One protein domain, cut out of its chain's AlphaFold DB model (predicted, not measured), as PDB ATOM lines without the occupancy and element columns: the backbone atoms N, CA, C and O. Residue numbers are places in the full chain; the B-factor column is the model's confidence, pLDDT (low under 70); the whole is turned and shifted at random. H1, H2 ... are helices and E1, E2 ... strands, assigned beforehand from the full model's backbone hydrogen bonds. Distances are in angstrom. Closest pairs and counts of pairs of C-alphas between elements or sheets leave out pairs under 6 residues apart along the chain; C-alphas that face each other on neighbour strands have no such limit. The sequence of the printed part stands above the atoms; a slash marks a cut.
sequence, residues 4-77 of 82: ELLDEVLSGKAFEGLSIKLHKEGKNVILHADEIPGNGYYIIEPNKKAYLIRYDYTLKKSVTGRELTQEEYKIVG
ATOM      1  N   GLU A   4      -6.328  12.965  14.807       60.41
ATOM      2  CA  GLU A   4      -5.420  13.791  15.624       60.41
ATOM      3  C   GLU A   4      -3.998  13.217  15.720       60.41
ATOM      4  O   GLU A   4      -3.020  13.942  15.582       60.41
ATOM      5  N   LEU A   5      -3.858  11.899  15.878       57.47
ATOM      6  CA  LEU A   5      -2.540  11.260  16.008       57.47
ATOM      7  C   LEU A   5      -1.789  11.200  14.672       57.47
ATOM      8  O   LEU A   5      -0.560  11.183  14.647       57.47
ATOM      9  N   LEU A   6      -2.522  11.148  13.555       62.78
ATOM     10  CA  LEU A   6      -1.921  11.272  12.230       62.78
ATOM     11  C   LEU A   6      -1.392  12.696  12.020       62.78
ATOM     12  O   LEU A   6      -0.300  12.859  11.481       62.78
ATOM     13  N   ASP A   7      -2.126  13.706  12.486       66.69
ATOM     14  CA  ASP A   7      -1.683  15.101  12.462       66.69
ATOM     15  C   ASP A   7      -0.450  15.332  13.352       66.69
ATOM     16  O   ASP A   7       0.469  16.040  12.952       66.69
ATOM     17  N   GLU A   8      -0.324  14.666  14.501       66.31
ATOM     18  CA  GLU A   8       0.882  14.744  15.346       66.31
ATOM     19  C   GLU A   8       2.133  14.135  14.691       66.31
ATOM     20  O   GLU A   8       3.220  14.720  14.738       66.31
ATOM     21  N   VAL A   9       1.987  12.987  14.022       66.38
ATOM     22  CA  VAL A   9       3.078  12.359  13.258       66.38
ATOM     23  C   VAL A   9       3.438  13.206  12.036       66.38
ATOM     24  O   VAL A   9       4.612  13.484  11.788       66.38
ATOM     25  N   LEU A  10       2.434  13.674  11.288       66.81
ATOM     26  CA  LEU A  10       2.637  14.520  10.113       66.81
ATOM     27  C   LEU A  10       3.124  15.921  10.468       66.81
ATOM     28  O   LEU A  10       3.824  16.524   9.660       66.81
ATOM     29  N   SER A  11       2.792  16.465  11.636       70.25
ATOM     30  CA  SER A  11       3.303  17.758  12.104       70.25
ATOM     31  C   SER A  11       4.757  17.642  12.548       70.25
ATOM     32  O   SER A  11       5.521  18.585  12.345       70.25
ATOM     33  N   GLY A  12       5.174  16.456  12.995       64.81
ATOM     34  CA  GLY A  12       6.507  16.181  13.517       64.81
ATOM     35  C   GLY A  12       6.588  16.289  15.040       64.81
ATOM     36  O   GLY A  12       7.642  16.009  15.603       64.81
ATOM     37  N   LYS A  13       5.478  16.645  15.703       68.94
ATOM     38  CA  LYS A  13       5.368  16.732  17.166       68.94
ATOM     39  C   LYS A  13       5.643  15.405  17.857       68.94
ATOM     40  O   LYS A  13       6.298  15.386  18.891       68.94
ATOM     41  N   ALA A  14       5.221  14.297  17.241       66.25
ATOM     42  CA  ALA A  14       5.491  12.946  17.742       66.25
ATOM     43  C   ALA A  14       6.996  12.638  17.902       66.25
ATOM     44  O   ALA A  14       7.363  11.676  18.568       66.25
ATOM     45  N   PHE A  15       7.864  13.453  17.299       68.94
ATOM     46  CA  PHE A  15       9.308  13.272  17.298       68.94
ATOM     47  C   PHE A  15      10.069  14.401  18.003       68.94
ATOM     48  O   PHE A  15      11.302  14.413  17.977       68.94
ATOM     49  N   GLU A  16       9.371  15.369  18.604       66.69
ATOM     50  CA  GLU A  16      10.027  16.438  19.356       66.69
ATOM     51  C   GLU A  16      10.798  15.845  20.545       66.69
ATOM     52  O   GLU A  16      10.230  15.208  21.427       66.69
ATOM     53  N   GLY A  17      12.121  16.043  20.552       67.25
ATOM     54  CA  GLY A  17      13.028  15.500  21.571       67.25
ATOM     55  C   GLY A  17      13.805  14.250  21.147       67.25
ATOM     56  O   GLY A  17      14.718  13.850  21.864       67.25
ATOM     57  N   LEU A  18      13.511  13.675  19.977       69.12
ATOM     58  CA  LEU A  18      14.300  12.589  19.394       69.12
ATOM     59  C   LEU A  18      15.384  13.148  18.465       69.12
ATOM     60  O   LEU A  18      15.156  14.104  17.721       69.12
ATOM     61  N   SER A  19      16.570  12.533  18.459       69.12
ATOM     62  CA  SER A  19      17.670  12.921  17.566       69.12
ATOM     63  C   SER A  19      17.473  12.353  16.153       69.12
ATOM     64  O   SER A  19      18.316  11.610  15.646       69.12
ATOM     65  N   ILE A  20      16.347  12.682  15.511       72.38
ATOM     66  CA  ILE A  20      15.963  12.145  14.199       72.38
ATOM     67  C   ILE A  20      15.826  13.235  13.135       72.38
ATOM     68  O   ILE A  20      15.455  14.375  13.415       72.38
ATOM     69  N   LYS A  21      16.106  12.883  11.876       76.94
ATOM     70  CA  LYS A  21      15.882  13.776  10.726       76.94
ATOM     71  C   LYS A  21      14.590  13.391  10.026       76.94
ATOM     72  O   LYS A  21      14.446  12.238   9.636       76.94
ATOM     73  N   LEU A  22      13.695  14.356   9.829       77.06
ATOM     74  CA  LEU A  22      12.382  14.149   9.219       77.06
ATOM     75  C   LEU A  22      12.321  14.736   7.808       77.06
ATOM     76  O   LEU A  22      12.719  15.877   7.576       77.06
ATOM     77  N   HIS A  23      11.756  13.972   6.883       80.38
ATOM     78  CA  HIS A  23      11.428  14.394   5.531       80.38
ATOM     79  C   HIS A  23       9.984  13.996   5.214       80.38
ATOM     80  O   HIS A  23       9.620  12.828   5.302       80.38
ATOM     81  N   LYS A  24       9.138  14.967   4.866       76.81
ATOM     82  CA  LYS A  24       7.724  14.722   4.560       76.81
ATOM     83  C   LYS A  24       7.567  14.536   3.057       76.81
ATOM     84  O   LYS A  24       7.911  15.438   2.298       76.81
ATOM     85  N   GLU A  25       7.014  13.402   2.643       75.94
ATOM     86  CA  GLU A  25       6.735  13.108   1.239       75.94
ATOM     87  C   GLU A  25       5.250  12.755   1.078       75.94
ATOM     88  O   GLU A  25       4.798  11.643   1.357       75.94
ATOM     89  N   GLY A  26       4.454  13.745   0.668       79.44
ATOM     90  CA  GLY A  26       3.003  13.600   0.555       79.44
ATOM     91  C   GLY A  26       2.349  13.285   1.905       79.44
ATOM     92  O   GLY A  26       2.384  14.106   2.817       79.44
ATOM     93  N   LYS A  27       1.725  12.105   2.013       76.62
ATOM     94  CA  LYS A  27       1.091  11.615   3.253       76.62
ATOM     95  C   LYS A  27       2.019  10.743   4.106       76.62
ATOM     96  O   LYS A  27       1.596  10.267   5.152       76.62
ATOM     97  N   ASN A  28       3.248  10.515   3.655       80.00
ATOM     98  CA  ASN A  28       4.214   9.678   4.348       80.00
ATOM     99  C   ASN A  28       5.279  10.545   5.016       80.00
ATOM    100  O   ASN A  28       5.608  11.642   4.548       80.00
ATOM    101  N   VAL A  29       5.858  10.023   6.091       82.25
ATOM    102  CA  VAL A  29       6.993  10.647   6.773       82.25
ATOM    103  C   VAL A  29       8.185   9.719   6.667       82.25
ATOM    104  O   VAL A  29       8.138   8.584   7.124       82.25
ATOM    105  N   ILE A  30       9.259  10.201   6.058       84.38
ATOM    106  CA  ILE A  30      10.543   9.519   6.022       84.38
ATOM    107  C   ILE A  30      11.377  10.045   7.187       84.38
ATOM    108  O   ILE A  30      11.516  11.255   7.358       84.38
ATOM    109  N   LEU A  31      11.941   9.147   7.984       81.19
ATOM    110  CA  LEU A  31      12.801   9.494   9.107       81.19
ATOM    111  C   LEU A  31      14.150   8.785   9.018       81.19
ATOM    112  O   LEU A  31      14.244   7.647   8.566       81.19
ATOM    113  N   HIS A  32      15.194   9.461   9.478       80.88
ATOM    114  CA  HIS A  32      16.495   8.862   9.739       80.88
ATOM    115  C   HIS A  32      16.732   8.866  11.244       80.88
ATOM    116  O   HIS A  32      16.729   9.939  11.854       80.88
ATOM    117  N   ALA A  33      16.921   7.681  11.820       74.00
ATOM    118  CA  ALA A  33      17.190   7.495  13.238       74.00
ATOM    119  C   ALA A  33      18.498   6.720  13.408       74.00
ATOM    120  O   ALA A  33      18.545   5.515  13.160       74.00
ATOM    121  N   ASP A  34      19.544   7.429  13.836       71.56
ATOM    122  CA  ASP A  34      20.866   6.862  14.124       71.56
ATOM    123  C   ASP A  34      20.842   5.909  15.340       71.56
ATOM    124  O   ASP A  34      21.716   5.060  15.489       71.56
ATOM    125  N   GLU A  35      19.822   6.015  16.199       70.00
ATOM    126  CA  GLU A  35      19.658   5.171  17.392       70.00
ATOM    127  C   GLU A  35      19.037   3.798  17.097       70.00
ATOM    128  O   GLU A  35      19.119   2.897  17.933       70.00
ATOM    129  N   ILE A  36      18.432   3.598  15.918       68.50
ATOM    130  CA  ILE A  36      17.916   2.277  15.549       68.50
ATOM    131  C   ILE A  36      19.064   1.423  14.986       68.50
ATOM    132  O   ILE A  36      19.687   1.814  13.988       68.50
ATOM    133  N   PRO A  37      19.320   0.225  15.550       60.38
ATOM    134  CA  PRO A  37      20.343  -0.682  15.048       60.38
ATOM    135  C   PRO A  37      20.063  -1.061  13.587       60.38
ATOM    136  O   PRO A  37      19.126  -1.795  13.276       60.38
ATOM    137  N   GLY A  38      20.899  -0.551  12.682       63.38
ATOM    138  CA  GLY A  38      20.745  -0.736  11.238       63.38
ATOM    139  C   GLY A  38      20.956   0.522  10.395       63.38
ATOM    140  O   GLY A  38      21.000   0.375   9.176       63.38
ATOM    141  N   ASN A  39      21.112   1.713  11.006       61.62
ATOM    142  CA  ASN A  39      21.371   2.995  10.318       61.62
ATOM    143  C   ASN A  39      20.488   3.183   9.069       61.62
ATOM    144  O   ASN A  39      20.960   3.414   7.953       61.62
ATOM    145  N   GLY A  40      19.187   2.975   9.256       71.50
ATOM    146  CA  GLY A  40      18.205   2.974   8.185       71.50
ATOM    147  C   GLY A  40      17.482   4.305   8.026       71.50
ATOM    148  O   GLY A  40      17.276   5.050   8.983       71.50
ATOM    149  N   TYR A  41      17.027   4.566   6.804       83.19
ATOM    150  CA  TYR A  41      15.869   5.427   6.594       83.19
ATOM    151  C   TYR A  41      14.616   4.585   6.836       83.19
ATOM    152  O   TYR A  41      14.570   3.424   6.434       83.19
ATOM    153  N   TYR A  42      13.593   5.154   7.454       84.69
ATOM    154  CA  TYR A  42      12.308   4.495   7.672       84.69
ATOM    155  C   TYR A  42      11.205   5.350   7.078       84.69
ATOM    156  O   TYR A  42      11.327   6.570   7.036       84.69
ATOM    157  N   ILE A  43      10.138   4.716   6.613       86.25
ATOM    158  CA  ILE A  43       8.929   5.392   6.154       86.25
ATOM    159  C   ILE A  43       7.790   5.048   7.094       86.25
ATOM    160  O   ILE A  43       7.569   3.879   7.397       86.25
ATOM    161  N   ILE A  44       7.075   6.066   7.548       83.94
ATOM    162  CA  ILE A  44       5.847   5.935   8.312       83.94
ATOM    163  C   ILE A  44       4.696   6.267   7.383       83.94
ATOM    164  O   ILE A  44       4.637   7.349   6.790       83.94
ATOM    165  N   GLU A  45       3.785   5.318   7.277       83.44
ATOM    166  CA  GLU A  45       2.541   5.459   6.553       83.44
ATOM    167  C   GLU A  45       1.442   6.086   7.436       83.44
ATOM    168  O   GLU A  45       1.495   6.016   8.669       83.44
ATOM    169  N   PRO A  46       0.369   6.631   6.833       74.00
ATOM    170  CA  PRO A  46      -0.746   7.232   7.570       74.00
ATOM    171  C   PRO A  46      -1.472   6.293   8.538       74.00
ATOM    172  O   PRO A  46      -2.154   6.730   9.462       74.00
ATOM    173  N   ASN A  47      -1.356   4.988   8.315       78.50
ATOM    174  CA  ASN A  47      -1.920   3.939   9.163       78.50
ATOM    175  C   ASN A  47      -1.053   3.657  10.413       78.50
ATOM    176  O   ASN A  47      -1.349   2.703  11.130       78.50
ATOM    177  N   LYS A  48      -0.009   4.464  10.667       75.00
ATOM    178  CA  LYS A  48       1.000   4.309  11.731       75.00
ATOM    179  C   LYS A  48       1.927   3.112  11.570       75.00
ATOM    180  O   LYS A  48       2.695   2.811  12.481       75.00
ATOM    181  N   LYS A  49       1.892   2.446  10.421       83.06
ATOM    182  CA  LYS A  49       2.862   1.411  10.118       83.06
ATOM    183  C   LYS A  49       4.151   2.059   9.657       83.06
ATOM    184  O   LYS A  49       4.158   2.902   8.762       83.06
ATOM    185  N   ALA A  50       5.234   1.671  10.300       83.94
ATOM    186  CA  ALA A  50       6.567   2.101   9.964       83.94
ATOM    187  C   ALA A  50       7.319   0.933   9.325       83.94
ATOM    188  O   ALA A  50       7.283  -0.201   9.811       83.94
ATOM    189  N   TYR A  51       8.065   1.232   8.271       86.81
ATOM    190  CA  TYR A  51       8.854   0.260   7.532       86.81
ATOM    191  C   TYR A  51      10.278   0.749   7.333       86.81
ATOM    192  O   TYR A  51      10.520   1.923   7.062       86.81
ATOM    193  N   LEU A  52      11.230  -0.176   7.394       87.62
ATOM    194  CA  LEU A  52      12.617   0.103   7.053       87.62
ATOM    195  C   LEU A  52      12.762   0.242   5.537       87.62
ATOM    196  O   LEU A  52      12.449  -0.686   4.794       87.62
ATOM    197  N   ILE A  53      13.295   1.367   5.079       86.81
ATOM    198  CA  ILE A  53      13.691   1.563   3.689       86.81
ATOM    199  C   ILE A  53      15.051   0.901   3.484       86.81
ATOM    200  O   ILE A  53      16.000   1.118   4.240       86.81
ATOM    201  N   ARG A  54      15.160   0.095   2.431       85.44
ATOM    202  CA  ARG A  54      16.416  -0.533   2.013       85.44
ATOM    203  C   ARG A  54      16.677  -0.221   0.552       85.44
ATOM    204  O   ARG A  54      15.743  -0.139  -0.242       85.44
ATOM    205  N   TYR A  55      17.944  -0.064   0.188       83.88
ATOM    206  CA  TYR A  55      18.314   0.041  -1.216       83.88
ATOM    207  C   TYR A  55      18.394  -1.356  -1.830       83.88
ATOM    208  O   TYR A  55      19.184  -2.189  -1.385       83.88
ATOM    209  N   ASP A  56      17.576  -1.612  -2.847       85.81
ATOM    210  CA  ASP A  56      17.663  -2.833  -3.633       85.81
ATOM    211  C   ASP A  56      18.671  -2.631  -4.771       85.81
ATOM    212  O   ASP A  56      18.446  -1.851  -5.701       85.81
ATOM    213  N   TYR A  57      19.801  -3.337  -4.694       87.12
ATOM    214  CA  TYR A  57      20.879  -3.238  -5.680       87.12
ATOM    215  C   TYR A  57      20.517  -3.843  -7.042       87.12
ATOM    216  O   TYR A  57      21.098  -3.451  -8.054       87.12
ATOM    217  N   THR A  58      19.551  -4.761  -7.086       92.12
ATOM    218  CA  THR A  58      19.094  -5.400  -8.328       92.12
ATOM    219  C   THR A  58      18.205  -4.443  -9.116       92.12
ATOM    220  O   THR A  58      18.394  -4.245 -10.315       92.12
ATOM    221  N   LEU A  59      17.259  -3.805  -8.429       91.38
ATOM    222  CA  LEU A  59      16.316  -2.841  -8.991       91.38
ATOM    223  C   LEU A  59      16.894  -1.420  -9.067       91.38
ATOM    224  O   LEU A  59      16.273  -0.547  -9.672       91.38
ATOM    225  N   LYS A  60      18.062  -1.187  -8.450       91.38
ATOM    226  CA  LYS A  60      18.741   0.111  -8.331       91.38
ATOM    227  C   LYS A  60      17.844   1.215  -7.756       91.38
ATOM    228  O   LYS A  60      17.923   2.370  -8.176       91.38
ATOM    229  N   LYS A  61      16.989   0.869  -6.791       87.44
ATOM    230  CA  LYS A  61      16.052   1.806  -6.153       87.44
ATOM    231  C   LYS A  61      15.824   1.481  -4.682       87.44
ATOM    232  O   LYS A  61      15.977   0.339  -4.256       87.44
ATOM    233  N   SER A  62      15.404   2.489  -3.925       86.12
ATOM    234  CA  SER A  62      14.921   2.309  -2.558       86.12
ATOM    235  C   SER A  62      13.571   1.594  -2.563       86.12
ATOM    236  O   SER A  62      12.683   1.932  -3.348       86.12
ATOM    237  N   VAL A  63      13.425   0.602  -1.692       86.75
ATOM    238  CA  VAL A  63      12.196  -0.169  -1.512       86.75
ATOM    239  C   VAL A  63      11.832  -0.246  -0.038       86.75
ATOM    240  O   VAL A  63      12.697  -0.258   0.843       86.75
ATOM    241  N   THR A  64      10.531  -0.321   0.219       86.06
ATOM    242  CA  THR A  64       9.990  -0.627   1.538       86.06
ATOM    243  C   THR A  64      10.348  -2.068   1.891       86.06
ATOM    244  O   THR A  64      10.020  -2.997   1.155       86.06
ATOM    245  N   GLY A  65      11.089  -2.242   2.979       83.50
ATOM    246  CA  GLY A  65      11.523  -3.533   3.493       83.50
ATOM    247  C   GLY A  65      10.539  -4.104   4.511       83.50
ATOM    248  O   GLY A  65       9.333  -4.141   4.287       83.50
ATOM    249  N   ARG A  66      11.073  -4.579   5.642       87.12
ATOM    250  CA  ARG A  66      10.264  -5.119   6.745       87.12
ATOM    251  C   ARG A  66       9.628  -4.007   7.578       87.12
ATOM    252  O   ARG A  66      10.180  -2.909   7.666       87.12
ATOM    253  N   GLU A  67       8.521  -4.338   8.233       88.19
ATOM    254  CA  GLU A  67       7.929  -3.510   9.287       88.19
ATOM    255  C   GLU A  67       8.883  -3.413  10.491       88.19
ATOM    256  O   GLU A  67       9.674  -4.338  10.749       88.19
ATOM    257  N   LEU A  68       8.841  -2.281  11.199       84.38
ATOM    258  CA  LEU A  68       9.588  -2.091  12.443       84.38
ATOM    259  C   LEU A  68       9.106  -3.079  13.518       84.38
ATOM    260  O   LEU A  68       7.930  -3.433  13.584       84.38
ATOM    261  N   THR A  69      10.016  -3.523  14.384       85.56
ATOM    262  CA  THR A  69       9.650  -4.255  15.601       85.56
ATOM    263  C   THR A  69       9.109  -3.297  16.659       85.56
ATOM    264  O   THR A  69       9.339  -2.089  16.606       85.56
ATOM    265  N   GLN A  70       8.431  -3.830  17.679       82.75
ATOM    266  CA  GLN A  70       7.943  -3.022  18.804       82.75
ATOM    267  C   GLN A  70       9.054  -2.229  19.514       82.75
ATOM    268  O   GLN A  70       8.791  -1.151  20.038       82.75
ATOM    269  N   GLU A  71      10.285  -2.744  19.547       82.56
ATOM    270  CA  GLU A  71      11.433  -2.025  20.112       82.56
ATOM    271  C   GLU A  71      11.832  -0.837  19.231       82.56
ATOM    272  O   GLU A  71      12.046   0.259  19.741       82.56
ATOM    273  N   GLU A  72      11.845  -1.019  17.909       81.00
ATOM    274  CA  GLU A  72      12.136   0.051  16.950       81.00
ATOM    275  C   GLU A  72      11.041   1.135  16.974       81.00
ATOM    276  O   GLU A  72      11.359   2.321  16.939       81.00
ATOM    277  N   TYR A  73       9.768   0.750  17.132       81.50
ATOM    278  CA  TYR A  73       8.648   1.685  17.322       81.50
ATOM    279  C   TYR A  73       8.817   2.582  18.558       81.50
ATOM    280  O   TYR A  73       8.517   3.775  18.496       81.50
ATOM    281  N   LYS A  74       9.344   2.037  19.664       79.12
ATOM    282  CA  LYS A  74       9.634   2.817  20.878       79.12
ATOM    283  C   LYS A  74      10.728   3.854  20.645       79.12
ATOM    284  O   LYS A  74      10.620   4.955  21.171       79.12
ATOM    285  N   ILE A  75      11.748   3.521  19.851       77.50
ATOM    286  CA  ILE A  75      12.848   4.444  19.529       77.50
ATOM    287  C   ILE A  75      12.334   5.625  18.698       77.50
ATOM    288  O   ILE A  75      12.720   6.761  18.945       77.50
ATOM    289  N   VAL A  76      11.427   5.381  17.746       72.44
ATOM    290  CA  VAL A  76      10.824   6.454  16.930       72.44
ATOM    291  C   VAL A  76       9.657   7.166  17.614       72.44
ATOM    292  O   VAL A  76       9.063   8.050  17.007       72.44
ATOM    293  N   GLY A  77       9.304   6.800  18.850       71.12
ATOM    294  CA  GLY A  77       8.234   7.454  19.605       71.12
ATOM    295  C   GLY A  77       6.822   7.231  19.048       71.12
ATOM    296  O   GLY A  77       5.919   8.002  19.357       71.12
TER     297      GLY A  77
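What this domain is: This is residues 4 to 77 of the 82 residues of an uncharacterized protein of Sulfurospirillum sp. MES (UniProt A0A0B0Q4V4). One strongly twisted sheet of five strands, folded back and forth as a row of hairpins, makes the body, and a short helix at each end of the printed part reaches the sheet with only a few residues. H1 and the turn between E4 and E5 lie at opposite ends of the longest axis, while E3 and E2 lie nearest the middle. The printed part has 74 residues, with two named helices and five named strands in the order H1, E1, E2, E3, E4, E5, H2; the sheet order is E1, E2, E3, E4, E5, all antiparallel, and the class is mixed, helices and strands. The whole is compact, with a radius of gyration of the C-alphas of 12.0 A, yet only just elongated, with spans of 39 by 26 by 19 A.

How they stand to each other: H1, residues 4 to 11, comes first, and a short link leads to E1, residues 20 to 25. E1 and E2, residues 28 to 33, form an antiparallel hairpin at 160 degrees, with N 23 and O 30 at 2.8 A. H1 only grazes the sheet, with its residues 9 to 11; its closest C-alphas to E2 are those of Leu 10 and Val 29, 6.7 A apart. E2 and E3, residues 41 to 44, are a hairpin at 143 degrees, with N 31 and O 42 at 2.8 A. E3 and E4, residues 50 to 56, are a hairpin at 138 degrees, with N 51 and O 43 at 2.8 A. E4 and E5, residues 61 to 67, are a hairpin at 143 degrees, with N 63 and O 54 at 2.8 A. These five strands make a meander, each strand the antiparallel neighbour of the one before, with E1 and E5 as edge strands. From edge to edge the strands' lines turn by 114 degrees. H2, residues 70 to 75, only grazes the sheet, with its residues 72 to 75; its closest C-alphas to E4 are those of Tyr 73 and Ala 50, 7.7 A apart. H1 and H2 are apart. In both helices every O i to N i+4 pair is within hydrogen-bond range.

Where its parts are: H1 begins at C-alpha 4, (-5.420, 13.791, 15.624), and is 10.2 A long. E1 and E2 are each 15.9 A, and E3 is 10.2 A. E4 and E5 are each 18.2 A; E4 ends at C-alpha 56, (17.663, -2.833, -3.633). H2, 9.0 A, ends at C-alpha 75, (12.848, 4.444, 19.529).

The domain as a whole: The two C-alphas farthest apart are those of Glu 4 and Thr 58, at 39.3 A. The printed part has no cut, and no link is long. The mean pLDDT of the printed part is 77.3; residues 4 to 10, 12 to 19 and 36 to 39 are under 70.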